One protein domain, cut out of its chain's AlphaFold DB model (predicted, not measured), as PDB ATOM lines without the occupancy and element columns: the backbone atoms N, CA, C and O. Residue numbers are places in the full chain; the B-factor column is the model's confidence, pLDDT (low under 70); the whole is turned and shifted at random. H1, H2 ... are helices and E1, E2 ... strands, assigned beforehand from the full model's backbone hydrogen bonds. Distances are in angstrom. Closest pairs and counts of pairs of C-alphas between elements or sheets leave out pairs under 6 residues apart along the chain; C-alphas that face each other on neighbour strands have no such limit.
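This is residues 34 to 167 of the 267 residues of an uncharacterized protein of Candidatus Accumulibacter sp (UniProt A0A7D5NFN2). A long, twisted sheet of nine strands, E1 to E9, curls round one helix, H2, in its hollow. A second helix, H1, packs on the same face near the sheet's end at E9, and the other face is bare of named helices. The printed part has 134 residues, with two named helices followed by nine named strands; the strands stand in chain order across the sheet, all antiparallel. The class is mixed, helices and strands, in two layers, helices on one face of a sheet. The whole is compact, with a radius of gyration of the C-alphas of 14.8 A, and spans 42 by 32 by 27 A.

The sheet holds E1, residues 77 to 80; E2, 89 to 95, 19.4 A long; E3, 98 to 104, 19.2 A; E4, 110 to 119, the longest strand, 26.1 A; E5, 122 to 127; E6, 130 to 135; E7, 143 to 147; E8, 151 to 156; and E9, 160 to 165. C-alpha 165, where E9 ends, is at (-41.605, -41.224, 38.581). H2, residues 56 to 69, is 19.9 A from first to last C-alpha and begins with C-alpha 56 at (-39.248, -23.683, 36.469). H1, residues 34 to 46, is 18.3 A long, with C-alpha 34 at (-34.293, -26.936, 53.941).

The sheet is a meander, each strand the antiparallel neighbour of the one before, and each such pair is a hairpin. E4 and E5 stand at 142 degrees between their directions, with N 124 and O 117 within hydrogen-bond range at 2.9 A. Between E5 and E6, N 132 and O 125 are 2.8 A apart. The edge strands are E1 and E9: N 79 of E1 and O 90 of E2 are within hydrogen-bond range at 2.8 A, and N 162 of E9 and O 154 of E8 are within hydrogen-bond range at 2.8 A. The sheet curls round H2, which is on it; the closest C-alphas of H2 and E5 are those of Val 63 and Gly 123, 6.5 A apart. Pro 56 of H2 and Val 144 of E7 have C-alphas 6.1 A apart, the closest of that pair. H1 is on the sheet at a height over the sheet of 9.1 A. It is over E9 and only just over E8, where 3 of its C-alphas fall, and runs slantwise to the strands, at 33 degrees to E9 on the local plane. The closest C-alphas of H1 and E9 are those of Ala 39 and Trp 161, 6.4 A apart. H1 and H2 are apart. In both helices each O i to N i+4 pair is within hydrogen-bond range.

The two C-alphas farthest apart, those of Asp 34 and Arg 75, are 45.5 A apart. The printed part has no cut and no long link. Its mean pLDDT is 88.3, and the model's confidence is under 70 at residues 70 to 76 and 166 to 167.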
ATOM      1  N   ASP A  34     -35.031 -25.671  54.056       77.44
ATOM      2  CA  ASP A  34     -34.293 -26.936  53.941       77.44
ATOM      3  C   ASP A  34     -34.981 -27.935  53.009       77.44
ATOM      4  O   ASP A  34     -34.318 -28.624  52.234       77.44
ATOM      5  N   GLU A  35     -36.314 -28.015  53.042       79.38
ATOM      6  CA  GLU A  35     -37.065 -28.887  52.133       79.38
ATOM      7  C   GLU A  35     -36.989 -28.390  50.686       79.38
ATOM      8  O   GLU A  35     -36.782 -29.192  49.773       79.38
ATOM      9  N   ALA A  36     -37.074 -27.073  50.466       81.69
ATOM     10  CA  ALA A  36     -36.917 -26.491  49.137       81.69
ATOM     11  C   ALA A  36     -35.503 -26.715  48.578       81.69
ATOM     12  O   ALA A  36     -35.362 -27.073  47.409       81.69
ATOM     13  N   ALA A  37     -34.463 -26.571  49.406       86.31
ATOM     14  CA  ALA A  37     -33.084 -26.844  49.006       86.31
ATOM     15  C   ALA A  37     -32.863 -28.329  48.673       86.31
ATOM     16  O   ALA A  37     -32.248 -28.650  47.656       86.31
ATOM     17  N   LYS A  38     -33.411 -29.248  49.477       87.25
ATOM     18  CA  LYS A  38     -33.368 -30.694  49.195       87.25
ATOM     19  C   LYS A  38     -34.095 -31.040  47.896       87.25
ATOM     20  O   LYS A  38     -33.566 -31.788  47.077       87.25
ATOM     21  N   ALA A  39     -35.278 -30.470  47.682       89.00
ATOM     22  CA  ALA A  39     -36.041 -30.669  46.456       89.00
ATOM     23  C   ALA A  39     -35.314 -30.116  45.220       89.00
ATOM     24  O   ALA A  39     -35.350 -30.740  44.163       89.00
ATOM     25  N   GLU A  40     -34.593 -29.002  45.358       91.12
ATOM     26  CA  GLU A  40     -33.751 -28.443  44.296       91.12
ATOM     27  C   GLU A  40     -32.596 -29.385  43.921       91.12
ATOM     28  O   GLU A  40     -32.305 -29.595  42.743       91.12
ATOM     29  N   VAL A  41     -31.945 -29.994  44.917       91.81
ATOM     30  CA  VAL A  41     -30.916 -31.020  44.682       91.81
ATOM     31  C   VAL A  41     -31.522 -32.228  43.965       91.81
ATOM     32  O   VAL A  41     -30.941 -32.735  43.003       91.81
ATOM     33  N   TYR A  42     -32.714 -32.655  44.380       89.69
ATOM     34  CA  TYR A  42     -33.415 -33.775  43.761       89.69
ATOM     35  C   TYR A  42     -33.820 -33.481  42.310       89.69
ATOM     36  O   TYR A  42     -33.617 -34.321  41.435       89.69
ATOM     37  N   PHE A  43     -34.287 -32.262  42.021       92.56
ATOM     38  CA  PHE A  43     -34.554 -31.796  40.660       92.56
ATOM     39  C   PHE A  43     -33.301 -31.869  39.779       92.56
ATOM     40  O   PHE A  43     -33.345 -32.442  38.692       92.56
ATOM     41  N   LYS A  44     -32.169 -31.337  40.254       92.81
ATOM     42  CA  LYS A  44     -30.903 -31.371  39.504       92.81
ATOM     43  C   LYS A  44     -30.422 -32.797  39.235       92.81
ATOM     44  O   LYS A  44     -29.893 -33.054  38.160       92.81
ATOM     45  N   SER A  45     -30.630 -33.703  40.191       90.50
ATOM     46  CA  SER A  45     -30.242 -35.112  40.078       90.50
ATOM     47  C   SER A  45     -31.140 -35.899  39.114       90.50
ATOM     48  O   SER A  45     -30.640 -36.606  38.244       90.50
ATOM     49  N   MET A  46     -32.466 -35.749  39.210       89.31
ATOM     50  CA  MET A  46     -33.411 -36.492  38.363       89.31
ATOM     51  C   MET A  46     -33.573 -35.923  36.953       89.31
ATOM     52  O   MET A  46     -33.979 -36.647  36.043       89.31
ATOM     53  N   PHE A  47     -33.291 -34.634  36.763       92.19
ATOM     54  CA  PHE A  47     -33.445 -33.949  35.480       92.19
ATOM     55  C   PHE A  47     -32.151 -33.235  35.065       92.19
ATOM     56  O   PHE A  47     -32.138 -32.002  34.937       92.19
ATOM     57  N   PRO A  48     -31.050 -33.980  34.847       92.00
ATOM     58  CA  PRO A  48     -29.779 -33.392  34.430       92.00
ATOM     59  C   PRO A  48     -29.873 -32.763  33.033       92.00
ATOM     60  O   PRO A  48     -29.245 -31.744  32.767       92.00
ATOM     61  N   ASP A  49     -30.721 -33.314  32.164       91.19
ATOM     62  CA  ASP A  49     -30.996 -32.839  30.805       91.19
ATOM     63  C   ASP A  49     -31.697 -31.475  30.757       91.19
ATOM     64  O   ASP A  49     -31.615 -30.757  29.760       91.19
ATOM     65  N   LEU A  50     -32.381 -31.101  31.839       93.31
ATOM     66  CA  LEU A  50     -33.028 -29.798  31.967       93.31
ATOM     67  C   LEU A  50     -32.064 -28.713  32.465       93.31
ATOM     68  O   LEU A  50     -32.352 -27.517  32.332       93.31
ATOM     69  N   GLN A  51     -30.922 -29.097  33.032       92.88
ATOM     70  CA  GLN A  51     -29.967 -28.141  33.569       92.88
ATOM     71  C   GLN A  51     -29.070 -27.566  32.467       92.88
ATOM     72  O   GLN A  51     -28.725 -28.263  31.515       92.88
ATOM     73  N   PRO A  52     -28.637 -26.300  32.595       92.81
ATOM     74  CA  PRO A  52     -29.021 -25.296  33.601       92.81
ATOM     75  C   PRO A  52     -30.186 -24.380  33.160       92.81
ATOM     76  O   PRO A  52     -30.533 -23.415  33.857       92.81
ATOM     77  N   TRP A  53     -30.751 -24.620  31.974       92.75
ATOM     78  CA  TRP A  53     -31.594 -23.656  31.260       92.75
ATOM     79  C   TRP A  53     -33.077 -23.729  31.633       92.75
ATOM     80  O   TRP A  53     -33.764 -22.709  31.604       92.75
ATOM     81  N   TYR A  54     -33.575 -24.906  32.013       94.44
ATOM     82  CA  TYR A  54     -35.009 -25.188  32.127       94.44
ATOM     83  C   TYR A  54     -35.515 -25.274  33.570       94.44
ATOM     84  O   TYR A  54     -36.452 -26.012  33.872       94.44
ATOM     85  N   HIS A  55     -34.931 -24.487  34.477       95.31
ATOM     86  CA  HIS A  55     -35.461 -24.366  35.833       95.31
ATOM     87  C   HIS A  55     -36.850 -23.681  35.814       95.31
ATOM     88  O   HIS A  55     -36.993 -22.635  35.170       95.31
ATOM     89  N   PRO A  56     -37.869 -24.181  36.543       94.81
ATOM     90  CA  PRO A  56     -39.248 -23.683  36.469       94.81
ATOM     91  C   PRO A  56     -39.390 -22.171  36.640       94.81
ATOM     92  O   PRO A  56     -40.074 -21.510  35.859       94.81
ATOM     93  N   GLN A  57     -38.675 -21.597  37.608       94.50
ATOM     94  CA  GLN A  57     -38.698 -20.153  37.842       94.50
ATOM     95  C   GLN A  57     -38.161 -19.342  36.653       94.50
ATOM     96  O   GLN A  57     -38.765 -18.338  36.274       94.50
ATOM     97  N   LYS A  58     -37.088 -19.815  36.008       95.12
ATOM     98  CA  LYS A  58     -36.518 -19.178  34.814       95.12
ATOM     99  C   LYS A  58     -37.512 -19.203  33.656       95.12
ATOM    100  O   LYS A  58     -37.667 -18.215  32.941       95.12
ATOM    101  N   LEU A  59     -38.232 -20.317  33.501       95.31
ATOM    102  CA  LEU A  59     -39.250 -20.468  32.464       95.31
ATOM    103  C   LEU A  59     -40.453 -19.548  32.696       95.31
ATOM    104  O   LEU A  59     -40.967 -18.966  31.743       95.31
ATOM    105  N   VAL A  60     -40.883 -19.369  33.948       95.38
ATOM    106  CA  VAL A  60     -41.944 -18.409  34.298       95.38
ATOM    107  C   VAL A  60     -41.547 -16.987  33.905       95.38
ATOM    108  O   VAL A  60     -42.340 -16.274  33.285       95.38
ATOM    109  N   GLU A  61     -40.324 -16.570  34.229       94.69
ATOM    110  CA  GLU A  61     -39.802 -15.249  33.865       94.69
ATOM    111  C   GLU A  61     -39.744 -15.069  32.346       94.69
ATOM    112  O   GLU A  61     -40.276 -14.087  31.823       94.69
ATOM    113  N   PHE A  62     -39.219 -16.059  31.625       93.94
ATOM    114  CA  PHE A  62     -39.178 -16.039  30.166       93.94
ATOM    115  C   PHE A  62     -40.574 -15.923  29.545       93.94
ATOM    116  O   PHE A  62     -40.827 -15.020  28.747       93.94
ATOM    117  N   VAL A  63     -41.501 -16.814  29.912       93.38
ATOM    118  CA  VAL A  63     -42.846 -16.858  29.317       93.38
ATOM    119  C   VAL A  63     -43.642 -15.612  29.685       93.38
ATOM    120  O   VAL A  63     -44.323 -15.045  28.833       93.38
ATOM    121  N   SER A  64     -43.540 -15.130  30.925       92.56
ATOM    122  CA  SER A  64     -44.212 -13.890  31.326       92.56
ATOM    123  C   SER A  64     -43.706 -12.683  30.528       92.56
ATOM    124  O   SER A  64     -44.521 -11.916  30.008       92.56
ATOM    125  N   ALA A  65     -42.389 -12.547  30.346       91.38
ATOM    126  CA  ALA A  65     -41.798 -11.497  29.521       91.38
ATOM    127  C   ALA A  65     -42.193 -11.644  28.045       91.38
ATOM    128  O   ALA A  65     -42.591 -10.669  27.404       91.38
ATOM    129  N   ARG A  66     -42.171 -12.871  27.513       89.56
ATOM    130  CA  ARG A  66     -42.535 -13.161  26.122       89.56
ATOM    131  C   ARG A  66     -43.985 -12.782  25.830       89.56
ATOM    132  O   ARG A  66     -44.256 -12.121  24.829       89.56
ATOM    133  N   ARG A  67     -44.903 -13.125  26.737       87.38
ATOM    134  CA  ARG A  67     -46.332 -12.791  26.624       87.38
ATOM    135  C   ARG A  67     -46.603 -11.293  26.704       87.38
ATOM    136  O   ARG A  67     -47.557 -10.838  26.082       87.38
ATOM    137  N   ARG A  68     -45.792 -10.529  27.446       86.31
ATOM    138  CA  ARG A  68     -45.876  -9.057  27.484       86.31
ATOM    139  C   ARG A  68     -45.334  -8.420  26.213       86.31
ATOM    140  O   ARG A  68     -45.870  -7.411  25.776       86.31
ATOM    141  N   ARG A  69     -44.296  -9.016  25.616       79.50
ATOM    142  CA  ARG A  69     -43.616  -8.437  24.459       79.50
ATOM    143  C   ARG A  69     -44.533  -8.306  23.247       79.50
ATOM    144  O   ARG A  69     -44.294  -7.363  22.524       79.50
ATOM    145  N   ARG A  70     -45.535  -9.185  23.030       62.53
ATOM    146  CA  ARG A  70     -46.551  -9.197  21.928       62.53
ATOM    147  C   ARG A  70     -46.153  -8.521  20.597       62.53
ATOM    148  O   ARG A  70     -47.007  -8.043  19.859       62.53
ATOM    149  N   VAL A  71     -44.873  -8.506  20.246       58.34
ATOM    150  CA  VAL A  71     -44.401  -8.069  18.941       58.34
ATOM    151  C   VAL A  71     -44.718  -9.242  18.037       58.34
ATOM    152  O   VAL A  71     -44.375 -10.382  18.361       58.34
ATOM    153  N   ALA A  72     -45.455  -8.984  16.957       53.91
ATOM    154  CA  ALA A  72     -45.687  -9.971  15.919       53.91
ATOM    155  C   ALA A  72     -44.312 -10.417  15.420       53.91
ATOM    156  O   ALA A  72     -43.688  -9.694  14.650       53.91
ATOM    157  N   SER A  73     -43.804 -11.537  15.946       54.06
ATOM    158  CA  SER A  73     -42.440 -11.972  15.671       54.06
ATOM    159  C   SER A  73     -42.269 -12.137  14.182       54.06
ATOM    160  O   SER A  73     -42.787 -13.077  13.572       54.06
ATOM    161  N   GLN A  74     -41.577 -11.161  13.611       54.03
ATOM    162  CA  GLN A  74     -41.156 -11.206  12.237       54.03
ATOM    163  C   GLN A  74     -40.134 -12.332  12.109       54.03
ATOM    164  O   GLN A  74     -39.484 -12.754  13.071       54.03
ATOM    165  N   ARG A  75     -40.071 -12.898  10.912       56.72
ATOM    166  CA  ARG A  75     -39.242 -14.053  10.587       56.72
ATOM    167  C   ARG A  75     -37.781 -13.764  10.977       56.72
ATOM    168  O   ARG A  75     -37.124 -12.988  10.299       56.72
ATOM    169  N   GLY A  76     -37.282 -14.400  12.041       65.69
ATOM    170  CA  GLY A  76     -35.891 -14.257  12.493       65.69
ATOM    171  C   GLY A  76     -35.641 -13.181  13.559       65.69
ATOM    172  O   GLY A  76     -34.564 -12.594  13.576       65.69
ATOM    173  N   GLU A  77     -36.601 -12.914  14.449       82.62
ATOM    174  CA  GLU A  77     -36.411 -11.973  15.559       82.62
ATOM    175  C   GLU A  77     -35.292 -12.435  16.510       82.62
ATOM    176  O   GLU A  77     -35.260 -13.577  16.976       82.62
ATOM    177  N   LYS A  78     -34.378 -11.516  16.833       88.38
ATOM    178  CA  LYS A  78     -33.349 -11.703  17.856       88.38
ATOM    179  C   LYS A  78     -33.786 -11.010  19.144       88.38
ATOM    180  O   LYS A  78     -34.149  -9.834  19.143       88.38
ATOM    181  N   TRP A  79     -33.748 -11.737  20.252       90.31
ATOM    182  CA  TRP A  79     -34.035 -11.218  21.582       90.31
ATOM    183  C   TRP A  79     -32.759 -11.218  22.420       90.31
ATOM    184  O   TRP A  79     -32.314 -12.269  22.869       90.31
ATOM    185  N   GLU A  80     -32.188 -10.035  22.643       90.75
ATOM    186  CA  GLU A  80     -31.061  -9.847  23.565       90.75
ATOM    187  C   GLU A  80     -31.515  -9.946  25.027       90.75
ATOM    188  O   GLU A  80     -32.547  -9.383  25.400       90.75
ATOM    189  N   ASN A  81     -30.726 -10.642  25.845       88.88
ATOM    190  CA  ASN A  81     -30.926 -10.838  27.282       88.88
ATOM    191  C   ASN A  81     -32.371 -11.235  27.655       88.88
ATOM    192  O   ASN A  81     -33.059 -10.496  28.368       88.88
ATOM    193  N   PRO A  82     -32.879 -12.385  27.164       90.12
ATOM    194  CA  PRO A  82     -34.200 -12.869  27.546       90.12
ATOM    195  C   PRO A  82     -34.273 -13.116  29.069       90.12
ATOM    196  O   PRO A  82     -33.427 -13.839  29.608       90.12
ATOM    197  N   PRO A  83     -35.279 -12.563  29.780       91.19
ATOM    198  CA  PRO A  83     -35.423 -12.735  31.224       91.19
ATOM    199  C   PRO A  83     -35.498 -14.202  31.660       91.19
ATOM    200  O   PRO A  83     -36.041 -15.049  30.946       91.19
ATOM    201  N   GLY A  84     -34.956 -14.495  32.843       88.38
ATOM    202  CA  GLY A  84     -34.955 -15.816  33.473       88.38
ATOM    203  C   GLY A  84     -33.903 -16.787  32.955       88.38
ATOM    204  O   GLY A  84     -33.286 -17.495  33.742       88.38
ATOM    205  N   LEU A  85     -33.643 -16.828  31.651       88.50
ATOM    206  CA  LEU A  85     -32.828 -17.897  31.060       88.50
ATOM    207  C   LEU A  85     -31.317 -17.733  31.277       88.50
ATOM    208  O   LEU A  85     -30.584 -18.709  31.142       88.50
ATOM    209  N   GLY A  86     -30.852 -16.534  31.646       86.38
ATOM    210  CA  GLY A  86     -29.434 -16.274  31.930       86.38
ATOM    211  C   GLY A  86     -28.525 -16.422  30.706       86.38
ATOM    212  O   GLY A  86     -27.355 -16.759  30.849       86.38
ATOM    213  N   VAL A  87     -29.071 -16.213  29.506       90.25
ATOM    214  CA  VAL A  87     -28.340 -16.285  28.235       90.25
ATOM    215  C   VAL A  87     -28.232 -14.903  27.606       90.25
ATOM    216  O   VAL A  87     -29.089 -14.048  27.828       90.25
ATOM    217  N   ALA A  88     -27.203 -14.698  26.785       89.62
ATOM    218  CA  ALA A  88     -26.986 -13.418  26.120       89.62
ATOM    219  C   ALA A  88     -28.059 -13.131  25.063       89.62
ATOM    220  O   ALA A  88     -28.460 -11.985  24.883       89.62
ATOM    221  N   ARG A  89     -28.536 -14.161  24.349       91.75
ATOM    222  CA  ARG A  89     -29.521 -13.984  23.276       91.75
ATOM    223  C   ARG A  89     -30.401 -15.208  23.045       91.75
ATOM    224  O   ARG A  89     -29.993 -16.346  23.265       91.75
ATOM    225  N   ALA A  90     -31.592 -14.962  22.514       91.62
ATOM    226  CA  ALA A  90     -32.482 -15.966  21.951       91.62
ATOM    227  C   ALA A  90     -32.827 -15.621  20.496       91.62
ATOM    228  O   ALA A  90     -33.178 -14.486  20.177       91.62
ATOM    229  N   LEU A  91     -32.735 -16.610  19.613       90.81
ATOM    230  CA  LEU A  91     -33.142 -16.515  18.215       90.81
ATOM    231  C   LEU A  91     -34.540 -17.117  18.075       90.81
ATOM    232  O   LEU A  91     -34.747 -18.289  18.396       90.81
ATOM    233  N   LEU A  92     -35.490 -16.312  17.608       90.31
ATOM    234  CA  LEU A  92     -36.901 -16.659  17.510       90.31
ATOM    235  C   LEU A  92     -37.276 -16.874  16.042       90.31
ATOM    236  O   LEU A  92     -37.176 -15.976  15.201       90.31
ATOM    237  N   LYS A  93     -37.738 -18.081  15.717       89.00
ATOM    238  CA  LYS A  93     -38.218 -18.423  14.376       89.00
ATOM    239  C   LYS A  93     -39.623 -18.994  14.457       89.00
ATOM    240  O   LYS A  93     -39.830 -20.116  14.914       89.00
ATOM    241  N   ARG A  94     -40.602 -18.233  13.973       85.69
ATOM    242  CA  ARG A  94     -41.996 -18.678  13.932       85.69
ATOM    243  C   ARG A  94     -42.253 -19.611  12.747       85.69
ATOM    244  O   ARG A  94     -41.833 -19.328  11.627       85.69
ATOM    245  N   HIS A  95     -42.955 -20.712  13.000       80.69
ATOM    246  CA  HIS A  95     -43.370 -21.697  12.007       80.69
ATOM    247  C   HIS A  95     -44.716 -22.323  12.407       80.69
ATOM    248  O   HIS A  95     -44.811 -22.978  13.443       80.69
ATOM    249  N   GLY A  96     -45.759 -22.133  11.589       76.88
ATOM    250  CA  GLY A  96     -47.062 -22.790  11.781       76.88
ATOM    251  C   GLY A  96     -47.704 -22.532  13.150       76.88
ATOM    252  O   GLY A  96     -48.089 -23.471  13.836       76.88
ATOM    253  N   GLY A  97     -47.743 -21.273  13.600       79.62
ATOM    254  CA  GLY A  97     -48.314 -20.888  14.901       79.62
ATOM    255  C   GLY A  97     -47.396 -21.125  16.107       79.62
ATOM    256  O   GLY A  97     -47.557 -20.445  17.118       79.62
ATOM    257  N   ARG A  98     -46.380 -21.981  15.970       88.38
ATOM    258  CA  ARG A  98     -45.354 -22.248  16.985       88.38
ATOM    259  C   ARG A  98     -44.116 -21.395  16.764       88.38
ATOM    260  O   ARG A  98     -43.821 -20.972  15.647       88.38
ATOM    261  N   GLU A  99     -43.367 -21.162  17.826       90.06
ATOM    262  CA  GLU A  99     -42.109 -20.433  17.793       90.06
ATOM    263  C   GLU A  99     -40.968 -21.338  18.228       90.06
ATOM    264  O   GLU A  99     -40.937 -21.843  19.340       90.06
ATOM    265  N   ARG A 100     -40.008 -21.549  17.339       92.25
ATOM    266  CA  ARG A 100     -38.763 -22.226  17.665       92.25
ATOM    267  C   ARG A 100     -37.813 -21.201  18.276       92.25
ATOM    268  O   ARG A 100     -37.514 -20.189  17.643       92.25
ATOM    269  N   VAL A 101     -37.376 -21.461  19.500       92.50
ATOM    270  CA  VAL A 101     -36.502 -20.597  20.291       92.50
ATOM    271  C   VAL A 101     -35.159 -21.290  20.450       92.50
ATOM    272  O   VAL A 101     -35.078 -22.352  21.064       92.50
ATOM    273  N   ARG A 102     -34.101 -20.684  19.915       94.19
ATOM    274  CA  ARG A 102     -32.724 -21.158  20.081       94.19
ATOM    275  C   ARG A 102     -31.977 -20.210  21.004       94.19
ATOM    276  O   ARG A 102     -31.805 -19.040  20.669       94.19
ATOM    277  N   LEU A 103     -31.561 -20.698  22.163       94.12
ATOM    278  CA  LEU A 103     -30.751 -19.932  23.104       94.12
ATOM    279  C   LEU A 103     -29.296 -19.977  22.658       94.12
ATOM    280  O   LEU A 103     -28.815 -21.034  22.247       94.12
ATOM    281  N   ALA A 104     -28.606 -18.847  22.734       93.12
ATOM    282  CA  ALA A 104     -27.207 -18.750  22.355       93.12
ATOM    283  C   ALA A 104     -26.414 -17.847  23.306       93.12
ATOM    284  O   ALA A 104     -26.967 -16.985  23.999       93.12
ATOM    285  N   ASP A 105     -25.105 -18.075  23.333       90.56
ATOM    286  CA  ASP A 105     -24.147 -17.281  24.097       90.56
ATOM    287  C   ASP A 105     -23.862 -15.909  23.436       90.56
ATOM    288  O   ASP A 105     -24.489 -15.504  22.447       90.56
ATOM    289  N   THR A 106     -22.902 -15.167  23.993       88.31
ATOM    290  CA  THR A 106     -22.442 -13.871  23.464       88.31
ATOM    291  C   THR A 106     -21.826 -13.977  22.066       88.31
ATOM    292  O   THR A 106     -21.976 -13.052  21.262       88.31
ATOM    293  N   ASN A 107     -21.205 -15.113  21.750       87.06
ATOM    294  CA  ASN A 107     -20.575 -15.408  20.465       87.06
ATOM    295  C   ASN A 107     -21.592 -15.877  19.408       87.06
ATOM    296  O   ASN A 107     -21.281 -15.929  18.223       87.06
ATOM    297  N   GLY A 108     -22.834 -16.164  19.810       83.00
ATOM    298  CA  GLY A 108     -23.856 -16.740  18.939       83.00
ATOM    299  C   GLY A 108     -23.803 -18.265  18.851       83.00
ATOM    300  O   GLY A 108     -24.549 -18.839  18.055       83.00
ATOM    301  N   THR A 109     -22.987 -18.918  19.678       89.31
ATOM    302  CA  THR A 109     -22.944 -20.374  19.802       89.31
ATOM    303  C   THR A 109     -24.270 -20.864  20.376       89.31
ATOM    304  O   THR A 109     -24.713 -20.368  21.417       89.31
ATOM    305  N   PRO A 110     -24.934 -21.828  19.728       91.56
ATOM    306  CA  PRO A 110     -26.191 -22.370  20.216       91.56
ATOM    307  C   PRO A 110     -25.980 -23.202  21.487       91.56
ATOM    308  O   PRO A 110     -25.194 -24.141  21.489       91.56
ATOM    309  N   LEU A 111     -26.719 -22.874  22.545       92.94
ATOM    310  CA  LEU A 111     -26.668 -23.563  23.838       92.94
ATOM    311  C   LEU A 111     -27.752 -24.637  23.945       92.94
ATOM    312  O   LEU A 111     -27.479 -25.771  24.318       92.94
ATOM    313  N   THR A 112     -28.995 -24.274  23.623       94.62
ATOM    314  CA  THR A 112     -30.139 -25.194  23.640       94.62
ATOM    315  C   THR A 112     -31.274 -24.667  22.764       94.62
ATOM    316  O   THR A 112     -31.275 -23.506  22.345       94.62
ATOM    317  N   GLU A 113     -32.257 -25.510  22.475       94.94
ATOM    318  CA  GLU A 113     -33.404 -25.182  21.635       94.94
ATOM    319  C   GLU A 113     -34.701 -25.740  22.227       94.94
ATOM    320  O   GLU A 113     -34.729 -26.812  22.829       94.94
ATOM    321  N   PHE A 114     -35.797 -25.010  22.046       95.19
ATOM    322  CA  PHE A 114     -37.133 -25.484  22.383       95.19
ATOM    323  C   PHE A 114     -38.191 -24.887  21.462       95.19
ATOM    324  O   PHE A 114     -37.974 -23.878  20.793       95.19
ATOM    325  N   VAL A 115     -39.366 -25.510  21.436       95.06
ATOM    326  CA  VAL A 115     -40.527 -24.980  20.717       95.06
ATOM    327  C   VAL A 115     -41.514 -24.403  21.718       95.06
ATOM    328  O   VAL A 115     -42.007 -25.122  22.582       95.06
ATOM    329  N   TYR A 116     -41.796 -23.115  21.587       93.62
ATOM    330  CA  TYR A 116     -42.775 -22.357  22.349       93.62
ATOM    331  C   TYR A 116     -44.113 -22.276  21.606       93.62
ATOM    332  O   TYR A 116     -44.174 -22.043  20.395       93.62
ATOM    333  N   GLU A 117     -45.198 -22.441  22.349       92.31
ATOM    334  CA  GLU A 117     -46.571 -22.280  21.886       92.31
ATOM    335  C   GLU A 117     -47.331 -21.420  22.903       92.31
ATOM    336  O   GLU A 117     -47.276 -21.669  24.112       92.31
ATOM    337  N   ASP A 118     -48.010 -20.381  22.417       89.50
ATOM    338  CA  ASP A 118     -48.804 -19.493  23.267       89.50
ATOM    339  C   ASP A 118     -50.110 -20.187  23.667       89.50
ATOM    340  O   ASP A 118     -50.765 -20.819  22.838       89.50
ATOM    341  N   HIS A 119     -50.493 -20.070  24.937       88.62
ATOM    342  CA  HIS A 119     -51.695 -20.704  25.471       88.62
ATOM    343  C   HIS A 119     -52.494 -19.700  26.313       88.62
ATOM    344  O   HIS A 119     -51.905 -18.922  27.075       88.62
ATOM    345  N   PRO A 120     -53.842 -19.714  26.262       82.69
ATOM    346  CA  PRO A 120     -54.654 -18.897  27.156       82.69
ATOM    347  C   PRO A 120     -54.319 -19.236  28.615       82.69
ATOM    348  O   PRO A 120     -54.515 -20.354  29.087       82.69
ATOM    349  N   GLY A 121     -53.728 -18.272  29.320       85.19
ATOM    350  CA  GLY A 121     -53.302 -18.416  30.712       85.19
ATOM    351  C   GLY A 121     -51.823 -18.735  30.930       85.19
ATOM    352  O   GLY A 121     -51.411 -18.765  32.082       85.19
ATOM    353  N   GLY A 122     -51.001 -18.905  29.894       90.94
ATOM    354  CA  GLY A 122     -49.570 -19.157  30.071       90.94
ATOM    355  C   GLY A 122     -48.874 -19.530  28.771       90.94
ATOM    356  O   GLY A 122     -48.976 -18.789  27.802       90.94
ATOM    357  N   GLY A 123     -48.153 -20.647  28.759       93.00
ATOM    358  CA  GLY A 123     -47.447 -21.106  27.566       93.00
ATOM    359  C   GLY A 123     -46.999 -22.555  27.677       93.00
ATOM    360  O   GLY A 123     -46.878 -23.102  28.773       93.00
ATOM    361  N   VAL A 124     -46.761 -23.179  26.529       95.25
ATOM    362  CA  VAL A 124     -46.271 -24.555  26.433       95.25
ATOM    363  C   VAL A 124     -44.891 -24.538  25.795       95.25
ATOM    364  O   VAL A 124     -44.704 -23.920  24.748       95.25
ATOM    365  N   LEU A 125     -43.923 -25.217  26.411       95.69
ATOM    366  CA  LEU A 125     -42.593 -25.416  25.833       95.69
ATOM    367  C   LEU A 125     -42.374 -26.904  25.583       95.69
ATOM    368  O   LEU A 125     -42.691 -27.738  26.426       95.69
ATOM    369  N   ARG A 126     -41.806 -27.247  24.432       95.50
ATOM    370  CA  ARG A 126     -41.407 -28.616  24.088       95.50
ATOM    371  C   ARG A 126     -39.894 -28.671  23.964       95.50
ATOM    372  O   ARG A 126     -39.319 -27.895  23.200       95.50
ATOM    373  N   VAL A 127     -39.283 -29.580  24.715       93.50
ATOM    374  CA  VAL A 127     -37.829 -29.744  24.821       93.50
ATOM    375  C   VAL A 127     -37.522 -31.222  24.634       93.50
ATOM    376  O   VAL A 127     -37.890 -32.035  25.479       93.50
ATOM    377  N   GLY A 128     -36.902 -31.589  23.511       89.50
ATOM    378  CA  GLY A 128     -36.679 -32.996  23.169       89.50
ATOM    379  C   GLY A 128     -37.978 -33.814  23.231       89.50
ATOM    380  O   GLY A 128     -38.936 -33.518  22.516       89.50
ATOM    381  N   LYS A 129     -38.012 -34.824  24.112       89.75
ATOM    382  CA  LYS A 129     -39.187 -35.679  24.379       89.75
ATOM    383  C   LYS A 129     -40.137 -35.111  25.445       89.75
ATOM    384  O   LYS A 129     -41.249 -35.612  25.596       89.75
ATOM    385  N   GLY A 130     -39.702 -34.095  26.189       94.25
ATOM    386  CA  GLY A 130     -40.437 -33.505  27.301       94.25
ATOM    387  C   GLY A 130     -41.318 -32.322  26.901       94.25
ATOM    388  O   GLY A 130     -41.115 -31.657  25.875       94.25
ATOM    389  N   LYS A 131     -42.303 -32.028  27.749       96.12
ATOM    390  CA  LYS A 131     -43.245 -30.918  27.584       96.12
ATOM    391  C   LYS A 131     -43.432 -30.182  28.905       96.12
ATOM    392  O   LYS A 131     -43.871 -30.769  29.884       96.12
ATOM    393  N   PHE A 132     -43.200 -28.877  28.893       97.06
ATOM    394  CA  PHE A 132     -43.579 -27.972  29.968       97.06
ATOM    395  C   PHE A 132     -44.917 -27.318  29.658       97.06
ATOM    396  O   PHE A 132     -45.141 -26.815  28.554       97.06
ATOM    397  N   VAL A 133     -45.782 -27.267  30.657       96.81
ATOM    398  CA  VAL A 133     -47.018 -26.493  30.652       96.81
ATOM    399  C   VAL A 133     -46.913 -25.475  31.776       96.81
ATOM    400  O   VAL A 133     -46.892 -25.838  32.949       96.81
ATOM    401  N   LEU A 134     -46.835 -24.197  31.414       96.50
ATOM    402  CA  LEU A 134     -46.794 -23.097  32.366       96.50
ATOM    403  C   LEU A 134     -48.172 -22.470  32.473       96.50
ATOM    404  O   LEU A 134     -48.753 -22.053  31.467       96.50
ATOM    405  N   ARG A 135     -48.662 -22.346  33.702       94.88
ATOM    406  CA  ARG A 135     -49.900 -21.650  34.038       94.88
ATOM    407  C   ARG A 135     -49.551 -20.415  34.857       94.88
ATOM    408  O   ARG A 135     -49.035 -20.493  35.966       94.88
ATOM    409  N   LEU A 136     -49.837 -19.260  34.274       93.19
ATOM    410  CA  LEU A 136     -49.525 -17.924  34.783       93.19
ATOM    411  C   LEU A 136     -50.801 -17.119  35.083       93.19
ATOM    412  O   LEU A 136     -50.779 -15.892  35.034       93.19
ATOM    413  N   GLN A 137     -51.931 -17.797  35.311       88.56
ATOM    414  CA  GLN A 137     -53.213 -17.154  35.626       88.56
ATOM    415  C   GLN A 137     -53.169 -16.502  37.014       88.56
ATOM    416  O   GLN A 137     -53.605 -15.364  37.171       88.56
ATOM    417  N   ASP A 138     -52.575 -17.191  37.993       88.44
ATOM    418  CA  ASP A 138     -52.225 -16.621  39.292       88.44
ATOM    419  C   ASP A 138     -50.783 -16.101  39.250       88.44
ATOM    420  O   ASP A 138     -49.816 -16.862  39.322       88.44
ATOM    421  N   ALA A 139     -50.630 -14.780  39.141       83.50
ATOM    422  CA  ALA A 139     -49.319 -14.135  39.129       83.50
ATOM    423  C   ALA A 139     -48.541 -14.326  40.447       83.50
ATOM    424  O   ALA A 139     -47.311 -14.237  40.457       83.50
ATOM    425  N   THR A 140     -49.238 -14.586  41.559       88.25
ATOM    426  CA  THR A 140     -48.619 -14.774  42.878       88.25
ATOM    427  C   THR A 140     -48.162 -16.209  43.115       88.25
ATOM    428  O   THR A 140     -47.278 -16.437  43.943       88.25
ATOM    429  N   ASN A 141     -48.744 -17.170  42.397       91.44
ATOM    430  CA  ASN A 141     -48.402 -18.582  42.484       91.44
ATOM    431  C   ASN A 141     -48.435 -19.245  41.097       91.44
ATOM    432  O   ASN A 141     -49.357 -20.008  40.802       91.44
ATOM    433  N   PRO A 142     -47.448 -18.951  40.233       94.25
ATOM    434  CA  PRO A 142     -47.337 -19.621  38.948       94.25
ATOM    435  C   PRO A 142     -47.101 -21.122  39.149       94.25
ATOM    436  O   PRO A 142     -46.390 -21.530  40.070       94.25
ATOM    437  N   GLU A 143     -47.675 -21.921  38.255       95.50
ATOM    438  CA  GLU A 143     -47.547 -23.379  38.229       95.50
ATOM    439  C   GLU A 143     -46.810 -23.799  36.954       95.50
ATOM    440  O   GLU A 143     -47.089 -23.304  35.857       95.50
ATOM    441  N   VAL A 144     -45.863 -24.720  37.099       96.56
ATOM    442  CA  VAL A 144     -45.122 -25.332  35.998       96.56
ATOM    443  C   VAL A 144     -45.240 -26.837  36.136       96.56
ATOM    444  O   VAL A 144     -44.756 -27.405  37.106       96.56
ATOM    445  N   HIS A 145     -45.855 -27.478  35.152       96.38
ATOM    446  CA  HIS A 145     -45.907 -28.928  35.064       96.38
ATOM    447  C   HIS A 145     -44.994 -29.401  33.937       96.38
ATOM    448  O   HIS A 145     -45.079 -28.898  32.813       96.38
ATOM    449  N   TYR A 146     -44.121 -30.353  34.235       96.06
ATOM    450  CA  TYR A 146     -43.262 -31.012  33.271       96.06
ATOM    451  C   TYR A 146     -43.688 -32.462  33.111       96.06
ATOM    452  O   TYR A 146     -43.730 -33.220  34.078       96.06
ATOM    453  N   TRP A 147     -43.942 -32.829  31.862       94.38
ATOM    454  CA  TRP A 147     -44.250 -34.181  31.445       94.38
ATOM    455  C   TRP A 147     -43.092 -34.758  30.628       94.38
ATOM    456  O   TRP A 147     -42.645 -34.131  29.659       94.38
ATOM    457  N   HIS A 148     -42.647 -35.963  30.972       91.19
ATOM    458  CA  HIS A 148     -41.731 -36.787  30.184       91.19
ATOM    459  C   HIS A 148     -42.108 -38.267  30.374       91.19
ATOM    460  O   HIS A 148     -42.585 -38.625  31.448       91.19
ATOM    461  N   PRO A 149     -41.887 -39.154  29.380       87.31
ATOM    462  CA  PRO A 149     -42.322 -40.555  29.457       87.31
ATOM    463  C   PRO A 149     -41.898 -41.329  30.717       87.31
ATOM    464  O   PRO A 149     -42.588 -42.255  31.130       87.31
ATOM    465  N   GLU A 150     -40.766 -40.958  31.311       86.25
ATOM    466  CA  GLU A 150     -40.160 -41.652  32.458       86.25
ATOM    467  C   GLU A 150     -40.352 -40.920  33.795       86.25
ATOM    468  O   GLU A 150     -40.306 -41.535  34.862       86.25
ATOM    469  N   ARG A 151     -40.522 -39.596  33.749       90.62
ATOM    470  CA  ARG A 151     -40.435 -38.721  34.921       90.62
ATOM    471  C   ARG A 151     -41.249 -37.458  34.713       90.62
ATOM    472  O   ARG A 151     -41.224 -36.858  33.647       90.62
ATOM    473  N   GLU A 152     -41.930 -37.024  35.750       93.88
ATOM    474  CA  GLU A 152     -42.781 -35.848  35.723       93.88
ATOM    475  C   GLU A 152     -42.555 -35.036  36.993       93.88
ATOM    476  O   GLU A 152     -42.122 -35.554  38.028       93.88
ATOM    477  N   PHE A 153     -42.840 -33.742  36.919       94.50
ATOM    478  CA  PHE A 153     -42.907 -32.926  38.119       94.50
ATOM    479  C   PHE A 153     -43.896 -31.783  37.962       94.50
ATOM    480  O   PHE A 153     -44.160 -31.297  36.862       94.50
ATOM    481  N   THR A 154     -44.393 -31.305  39.091       95.44
ATOM    482  CA  THR A 154     -45.144 -30.062  39.195       95.44
ATOM    483  C   THR A 154     -44.438 -29.161  40.192       95.44
ATOM    484  O   THR A 154     -44.114 -29.572  41.303       95.44
ATOM    485  N   TRP A 155     -44.196 -27.921  39.794       95.50
ATOM    486  CA  TRP A 155     -43.608 -26.892  40.632       95.50
ATOM    487  C   TRP A 155     -44.574 -25.725  40.774       95.50
ATOM    488  O   TRP A 155     -45.145 -25.249  39.789       95.50
ATOM    489  N   THR A 156     -44.728 -25.233  41.997       94.00
ATOM    490  CA  THR A 156     -45.446 -23.989  42.278       94.00
ATOM    491  C   THR A 156     -44.622 -23.115  43.209       94.00
ATOM    492  O   THR A 156     -43.922 -23.613  44.089       94.00
ATOM    493  N   ARG A 157     -44.723 -21.790  43.061       88.62
ATOM    494  CA  ARG A 157     -43.934 -20.860  43.887       88.62
ATOM    495  C   ARG A 157     -44.238 -20.981  45.387       88.62
ATOM    496  O   ARG A 157     -43.329 -20.836  46.192       88.62
ATOM    497  N   LYS A 158     -45.502 -21.201  45.759       86.25
ATOM    498  CA  LYS A 158     -45.941 -21.310  47.163       86.25
ATOM    499  C   LYS A 158     -45.999 -22.748  47.675       86.25
ATOM    500  O   LYS A 158     -45.838 -22.949  48.869       86.25
ATOM    501  N   GLY A 159     -46.283 -23.719  46.806       81.81
ATOM    502  CA  GLY A 159     -46.442 -25.129  47.181       81.81
ATOM    503  C   GLY A 159     -45.179 -25.974  47.011       81.81
ATOM    504  O   GLY A 159     -45.150 -27.101  47.484       81.81
ATOM    505  N   GLY A 160     -44.133 -25.444  46.372       87.56
ATOM    506  CA  GLY A 160     -42.869 -26.151  46.194       87.56
ATOM    507  C   GLY A 160     -42.922 -27.195  45.079       87.56
ATOM    508  O   GLY A 160     -43.595 -27.004  44.060       87.56
ATOM    509  N   TRP A 161     -42.154 -28.269  45.258       91.19
ATOM    510  CA  TRP A 161     -41.929 -29.311  44.261       91.19
ATOM    511  C   TRP A 161     -42.755 -30.568  44.544       91.19
ATOM    512  O   TRP A 161     -42.797 -31.057  45.670       91.19
ATOM    513  N   HIS A 162     -43.316 -31.149  43.489       91.06
ATOM    514  CA  HIS A 162     -43.917 -32.476  43.488       91.06
ATOM    515  C   HIS A 162     -43.320 -33.279  42.340       91.06
ATOM    516  O   HIS A 162     -43.388 -32.840  41.196       91.06
ATOM    517  N   PHE A 163     -42.749 -34.444  42.628       90.50
ATOM    518  CA  PHE A 163     -42.138 -35.311  41.624       90.50
ATOM    519  C   PHE A 163     -42.933 -36.607  41.490       90.50
ATOM    520  O   PHE A 163     -43.377 -37.168  42.489       90.50
ATOM    521  N   THR A 164     -43.089 -37.093  40.263       84.50
ATOM    522  CA  THR A 164     -43.761 -38.360  39.964       84.50
ATOM    523  C   THR A 164     -42.886 -39.150  38.999       84.50
ATOM    524  O   THR A 164     -42.602 -38.699  37.892       84.50
ATOM    525  N   THR A 165     -42.416 -40.324  39.412       75.62
ATOM    526  CA  THR A 165     -41.605 -41.224  38.581       75.62
ATOM    527  C   THR A 165     -42.365 -42.524  38.353       75.62
ATOM    528  O   THR A 165     -42.922 -43.098  39.286       75.62
ATOM    529  N   ARG A 166     -42.389 -43.019  37.108       63.91
ATOM    530  CA  ARG A 166     -43.147 -44.241  36.775       63.91
ATOM    531  C   ARG A 166     -42.540 -45.531  37.330       63.91
ATOM    532  O   ARG A 166     -43.232 -46.537  37.400       63.91
ATOM    533  N   VAL A 167     -41.282 -45.516  37.777       54.91
ATOM    534  CA  VAL A 167     -40.643 -46.693  38.402       54.91
ATOM    535  C   VAL A 167     -41.317 -47.067  39.734       54.91
ATOM    536  O   VAL A 167     -41.232 -48.214  40.153       54.91
TER     537      VAL A 167